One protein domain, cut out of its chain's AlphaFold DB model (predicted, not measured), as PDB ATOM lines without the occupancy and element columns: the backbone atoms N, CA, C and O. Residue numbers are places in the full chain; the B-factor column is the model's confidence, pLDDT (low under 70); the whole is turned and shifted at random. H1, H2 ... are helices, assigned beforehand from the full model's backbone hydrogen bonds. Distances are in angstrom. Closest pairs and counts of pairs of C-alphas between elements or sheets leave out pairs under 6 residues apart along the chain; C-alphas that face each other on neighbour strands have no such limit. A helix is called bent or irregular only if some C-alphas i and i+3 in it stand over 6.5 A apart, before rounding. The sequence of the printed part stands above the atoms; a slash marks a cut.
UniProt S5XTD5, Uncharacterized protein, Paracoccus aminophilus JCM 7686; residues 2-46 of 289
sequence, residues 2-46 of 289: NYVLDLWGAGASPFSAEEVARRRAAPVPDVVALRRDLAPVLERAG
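Overview. This is residues 2 to 46 of the 289 residues of an uncharacterized protein of Paracoccus aminophilus JCM 7686 (UniProt S5XTD5). Picture an open, flat arch of three helices strung one after another, none touching another, with an empty middle. One leg of the arch is H1 with residues 9 to 16 running back beside it; H2 sits at the top of that leg, residues 26 to 30 bridge across, and H3 is the other leg, an arm within the free stretch of residues 24 to 46. The printed part has 45 residues with three named helices, in the order H1, H2, H3, and no named strand; the class is all helix. The whole is only just loose, close to extended, with a radius of gyration of the C-alphas of 13.7 A and spans of 33 by 26 by 13 A.

Along the chain. Begin at C-alpha 2, at (1.266, 37.913, 45.582), where H1 starts; it holds residues 2 to 8 and measures 9.9 A from first to last C-alpha. Go on past residues 9 to 16 to C-alpha 17 at (1.542, 33.995, 54.549); from there H2, residues 17 to 25, runs 12.5 A. After residues 26 to 30 look for C-alpha 31 at (16.743, 28.219, 36.564), the first of H3, residues 31 to 44. This is the longest helix, with 14 residues and 19.9 A, and it ends at C-alpha 44, at (4.463, 20.448, 22.986). H3 is irregular, but only just: C-alphas 37 and 40 are 6.7 A apart.

Arrangement. Start again from H1 and you will find that it is apart from H2, with no C-alpha of the one within 8 A of the other. The link between them, residues 9 to 16, is short. H2 and H3 are apart too, although the link of residues 26 to 30 that joins them is tight. H1 and H3 are likewise apart. Residues 24 to 46, of which 31 to 44 belong to H3, stand free: no C-alpha 8 or more residues away along the chain comes within 10 A of them. Look at the backbone O and N atoms inside the helices: in H1 and H2 every O i to N i+4 pair is within hydrogen-bond range, and in H3 8 of 10 are.

Size, cuts and confidence. The two C-alphas farthest apart are those of Ala 17 and Arg 44, at 34.5 A, while the first and last printed C-alphas, of Asn 2 and Gly 46, are 26.9 A apart. The printed part has no cut, and neither link between its helices is long. In the B-factor column you will find a mean pLDDT of the printed part of 82.3; the model's confidence is under 70 at residues 7 to 8 and 28 to 29.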
ATOM      1  N   ASN A   2       2.629  37.455  45.930       84.62
ATOM      2  CA  ASN A   2       1.266  37.913  45.582       84.62
ATOM      3  C   ASN A   2       1.223  39.075  44.574       84.62
ATOM      4  O   ASN A   2       0.395  39.039  43.681       84.62
ATOM      5  N   TYR A   3       2.207  39.987  44.583       71.25
ATOM      6  CA  TYR A   3       2.302  41.036  43.552       71.25
ATOM      7  C   TYR A   3       2.390  40.489  42.109       71.25
ATOM      8  O   TYR A   3       2.031  41.185  41.169       71.25
ATOM      9  N   VAL A   4       2.903  39.264  41.922       71.12
ATOM     10  CA  VAL A   4       2.974  38.608  40.604       71.12
ATOM     11  C   VAL A   4       1.580  38.140  40.186       71.12
ATOM     12  O   VAL A   4       1.212  38.288  39.029       71.12
ATOM     13  N   LEU A   5       0.785  37.626  41.128       77.62
ATOM     14  CA  LEU A   5      -0.607  37.254  40.873       77.62
ATOM     15  C   LEU A   5      -1.474  38.490  40.598       77.62
ATOM     16  O   LEU A   5      -2.307  38.449  39.701       77.62
ATOM     17  N   ASP A   6      -1.210  39.608  41.275       71.31
ATOM     18  CA  ASP A   6      -1.920  40.870  41.028       71.31
ATOM     19  C   ASP A   6      -1.698  41.401  39.600       71.31
ATOM     20  O   ASP A   6      -2.571  42.048  39.029       71.31
ATOM     21  N   LEU A   7      -0.524  41.137  39.015       59.28
ATOM     22  CA  LEU A   7      -0.145  41.623  37.683       59.28
ATOM     23  C   LEU A   7      -0.433  40.619  36.559       59.28
ATOM     24  O   LEU A   7      -0.730  41.034  35.441       59.28
ATOM     25  N   TRP A   8      -0.321  39.318  36.834       69.94
ATOM     26  CA  TRP A   8      -0.338  38.265  35.808       69.94
ATOM     27  C   TRP A   8      -1.181  37.037  36.178       69.94
ATOM     28  O   TRP A   8      -1.213  36.071  35.425       69.94
ATOM     29  N   GLY A   9      -1.847  37.035  37.333       72.25
ATOM     30  CA  GLY A   9      -2.476  35.844  37.907       72.25
ATOM     31  C   GLY A   9      -3.810  35.428  37.290       72.25
ATOM     32  O   GLY A   9      -4.326  34.397  37.698       72.25
ATOM     33  N   ALA A  10      -4.385  36.193  36.355       77.81
ATOM     34  CA  ALA A  10      -5.663  35.882  35.694       77.81
ATOM     35  C   ALA A  10      -6.787  35.430  36.663       77.81
ATOM     36  O   ALA A  10      -7.523  34.490  36.382       77.81
ATOM     37  N   GLY A  11      -6.904  36.087  37.826       81.38
ATOM     38  CA  GLY A  11      -7.902  35.747  38.852       81.38
ATOM     39  C   GLY A  11      -7.481  34.650  39.840       81.38
ATOM     40  O   GLY A  11      -8.290  34.227  40.662       81.38
ATOM     41  N   ALA A  12      -6.225  34.200  39.805       86.00
ATOM     42  CA  ALA A  12      -5.688  33.268  40.789       86.00
ATOM     43  C   ALA A  12      -5.749  33.844  42.213       86.00
ATOM     44  O   ALA A  12      -5.429  35.010  42.455       86.00
ATOM     45  N   SER A  13      -6.123  32.991  43.169       89.44
ATOM     46  CA  SER A  13      -6.207  33.372  44.579       89.44
ATOM     47  C   SER A  13      -4.822  33.714  45.152       89.44
ATOM     48  O   SER A  13      -3.855  33.000  44.865       89.44
ATOM     49  N   PRO A  14      -4.700  34.767  45.983       90.44
ATOM     50  CA  PRO A  14      -3.441  35.115  46.634       90.44
ATOM     51  C   PRO A  14      -2.903  33.973  47.504       90.44
ATOM     52  O   PRO A  14      -3.661  33.280  48.180       90.44
ATOM     53  N   PHE A  15      -1.580  33.819  47.561       91.94
ATOM     54  CA  PHE A  15      -0.952  32.884  48.493       91.94
ATOM     55  C   PHE A  15      -1.103  33.376  49.939       91.94
ATOM     56  O   PHE A  15      -0.940  34.572  50.213       91.94
ATOM     57  N   SER A  16      -1.345  32.453  50.875       94.56
ATOM     58  CA  SER A  16      -1.319  32.747  52.313       94.56
ATOM     59  C   SER A  16       0.104  33.071  52.794       94.56
ATOM     60  O   SER A  16       1.097  32.787  52.120       94.56
ATOM     61  N   ALA A  17       0.231  33.677  53.977       87.75
ATOM     62  CA  ALA A  17       1.542  33.995  54.549       87.75
ATOM     63  C   ALA A  17       2.400  32.734  54.779       87.75
ATOM     64  O   ALA A  17       3.600  32.740  54.505       87.75
ATOM     65  N   GLU A  18       1.766  31.649  55.220       92.00
ATOM     66  CA  GLU A  18       2.401  30.355  55.477       92.00
ATOM     67  C   GLU A  18       2.861  29.672  54.179       92.00
ATOM     68  O   GLU A  18       3.992  29.198  54.077       92.00
ATOM     69  N   GLU A  19       2.039  29.739  53.129       90.81
ATOM     70  CA  GLU A  19       2.369  29.279  51.775       90.81
ATOM     71  C   GLU A  19       3.595  30.020  51.211       90.81
ATOM     72  O   GLU A  19       4.502  29.409  50.641       90.81
ATOM     73  N   VAL A  20       3.659  31.344  51.398       86.50
ATOM     74  CA  VAL A  20       4.803  32.163  50.966       86.50
ATOM     75  C   VAL A  20       6.067  31.811  51.747       86.50
ATOM     76  O   VAL A  20       7.139  31.732  51.144       86.50
ATOM     77  N   ALA A  21       5.968  31.599  53.062       85.94
ATOM     78  CA  ALA A  21       7.103  31.201  53.892       85.94
ATOM     79  C   ALA A  21       7.660  29.839  53.450       85.94
ATOM     80  O   ALA A  21       8.859  29.727  53.184       85.94
ATOM     81  N   ARG A  22       6.784  28.847  53.244       93.06
ATOM     82  CA  ARG A  22       7.153  27.513  52.749       93.06
ATOM     83  C   ARG A  22       7.833  27.574  51.380       93.06
ATOM     84  O   ARG A  22       8.895  26.990  51.192       93.06
ATOM     85  N   ARG A  23       7.269  28.322  50.424       85.06
ATOM     86  CA  ARG A  23       7.822  28.439  49.058       85.06
ATOM     87  C   ARG A  23       9.150  29.200  48.999       85.06
ATOM     88  O   ARG A  23       9.943  28.942  48.103       85.06
ATOM     89  N   ARG A  24       9.405  30.124  49.929       82.00
ATOM     90  CA  ARG A  24      10.696  30.830  50.044       82.00
ATOM     91  C   ARG A  24      11.790  29.990  50.695       82.00
ATOM     92  O   ARG A  24      12.958  30.253  50.439       82.00
ATOM     93  N   ALA A  25      11.410  29.034  51.539       87.00
ATOM     94  CA  ALA A  25      12.341  28.102  52.165       87.00
ATOM     95  C   ALA A  25      12.796  26.986  51.206       87.00
ATOM     96  O   ALA A  25      13.802  26.334  51.466       87.00
ATOM     97  N   ALA A  26      12.080  26.775  50.096       82.94
ATOM     98  CA  ALA A  26      12.495  25.836  49.063       82.94
ATOM     99  C   ALA A  26      13.793  26.323  48.381       82.94
ATOM    100  O   ALA A  26      13.858  27.488  47.968       82.94
ATOM    101  N   PRO A  27      14.817  25.461  48.228       82.69
ATOM    102  CA  PRO A  27      16.025  25.795  47.482       82.69
ATOM    103  C   PRO A  27      15.664  26.237  46.066       82.69
ATOM    104  O   PRO A  27      14.859  25.585  45.401       82.69
ATOM    105  N   VAL A  28      16.247  27.341  45.599       69.88
ATOM    106  CA  VAL A  28      16.028  27.810  44.226       69.88
ATOM    107  C   VAL A  28      16.815  26.885  43.293       69.88
ATOM    108  O   VAL A  28      18.046  26.914  43.347       69.88
ATOM    109  N   PRO A  29      16.157  26.053  42.462       66.38
ATOM    110  CA  PRO A  29      16.868  25.206  41.515       66.38
ATOM    111  C   PRO A  29      17.557  26.073  40.461       66.38
ATOM    112  O   PRO A  29      17.146  27.211  40.212       66.38
ATOM    113  N   ASP A  30      18.590  25.530  39.815       79.19
ATOM    114  CA  ASP A  30      19.216  26.183  38.669       79.19
ATOM    115  C   ASP A  30      18.147  26.460  37.601       79.19
ATOM    116  O   ASP A  30      17.621  25.559  36.944       79.19
ATOM    117  N   VAL A  31      17.806  27.739  37.451       75.75
ATOM    118  CA  VAL A  31      16.743  28.219  36.564       75.75
ATOM    119  C   VAL A  31      17.049  27.869  35.104       75.75
ATOM    120  O   VAL A  31      16.127  27.716  34.301       75.75
ATOM    121  N   VAL A  32      18.328  27.714  34.750       73.88
ATOM    122  CA  VAL A  32      18.755  27.306  33.410       73.88
ATOM    123  C   VAL A  32      18.489  25.820  33.197       73.88
ATOM    124  O   VAL A  32      17.917  25.459  32.168       73.88
ATOM    125  N   ALA A  33      18.828  24.976  34.174       78.00
ATOM    126  CA  ALA A  33      18.519  23.547  34.133       78.00
ATOM    127  C   ALA A  33      17.001  23.314  34.079       78.00
ATOM    128  O   ALA A  33      16.511  22.650  33.171       78.00
ATOM    129  N   LEU A  34      16.242  23.977  34.957       81.12
ATOM    130  CA  LEU A  34      14.783  23.876  34.993       81.12
ATOM    131  C   LEU A  34      14.137  24.306  33.666       81.12
ATOM    132  O   LEU A  34      13.200  23.672  33.187       81.12
ATOM    133  N   ARG A  35      14.637  25.380  33.042       78.81
ATOM    134  CA  ARG A  35      14.142  25.822  31.731       78.81
ATOM    135  C   ARG A  35      14.452  24.814  30.634       78.81
ATOM    136  O   ARG A  35      13.598  24.609  29.779       78.81
ATOM    137  N   ARG A  36      15.652  24.229  30.630       80.88
ATOM    138  CA  ARG A  36      16.050  23.213  29.645       80.88
ATOM    139  C   ARG A  36      15.083  22.029  29.663       80.88
ATOM    140  O   ARG A  36      14.726  21.534  28.600       80.88
ATOM    141  N   ASP A  37      14.616  21.655  30.848       85.12
ATOM    142  CA  ASP A  37      13.719  20.517  31.028       85.12
ATOM    143  C   ASP A  37      12.250  20.881  30.723       85.12
ATOM    144  O   ASP A  37      11.513  20.082  30.146       85.12
ATOM    145  N   LEU A  38      11.813  22.107  31.047       85.56
ATOM    146  CA  LEU A  38      10.436  22.569  30.813       85.56
ATOM    147  C   LEU A  38      10.169  23.058  29.384       85.56
ATOM    148  O   LEU A  38       9.026  22.997  28.929       85.56
ATOM    149  N   ALA A  39      11.183  23.550  28.673       85.50
ATOM    150  CA  ALA A  39      11.018  24.121  27.339       85.50
ATOM    151  C   ALA A  39      10.340  23.151  26.342       85.50
ATOM    152  O   ALA A  39       9.315  23.531  25.774       85.50
ATOM    153  N   PRO A  40      10.778  21.880  26.216       85.81
ATOM    154  CA  PRO A  40      10.122  20.911  25.334       85.81
ATOM    155  C   PRO A  40       8.698  20.537  25.770       85.81
ATOM    156  O   PRO A  40       7.891  20.080  24.962       85.81
ATOM    157  N   VAL A  41       8.377  20.655  27.064       89.75
ATOM    158  CA  VAL A  41       7.026  20.386  27.585       89.75
ATOM    159  C   VAL A  41       6.075  21.507  27.175       89.75
ATOM    160  O   VAL A  41       4.978  21.237  26.694       89.75
ATOM    161  N   LEU A  42       6.514  22.756  27.322       86.69
ATOM    162  CA  LEU A  42       5.724  23.935  26.971       86.69
ATOM    163  C   LEU A  42       5.532  24.065  25.455       86.69
ATOM    164  O   LEU A  42       4.419  24.339  25.014       86.69
ATOM    165  N   GLU A  43       6.563  23.776  24.657       87.56
ATOM    166  CA  GLU A  43       6.451  23.753  23.192       87.56
ATOM    167  C   GLU A  43       5.444  22.701  22.710       87.56
ATOM    168  O   GLU A  43       4.591  23.005  21.877       87.56
ATOM    169  N   ARG A  44       5.466  21.489  23.285       92.25
ATOM    170  CA  ARG A  44       4.463  20.448  22.986       92.25
ATOM    171  C   ARG A  44       3.046  20.848  23.392       92.25
ATOM    172  O   ARG A  44       2.093  20.403  22.762       92.25
ATOM    173  N   ALA A  45       2.904  21.695  24.407       88.12
ATOM    174  CA  ALA A  45       1.624  22.265  24.821       88.12
ATOM    175  C   ALA A  45       1.176  23.462  23.953       88.12
ATOM    176  O   ALA A  45       0.175  24.100  24.273       88.12
ATOM    177  N   GLY A  46       1.907  23.803  22.883       88.25
ATOM    178  CA  GLY A  46       1.607  24.954  22.025       88.25
ATOM    179  C   GLY A  46       1.880  26.308  22.692       88.25
ATOM    180  O   GLY A  46       1.467  27.348  22.179       88.25
TER     181      GLY A  46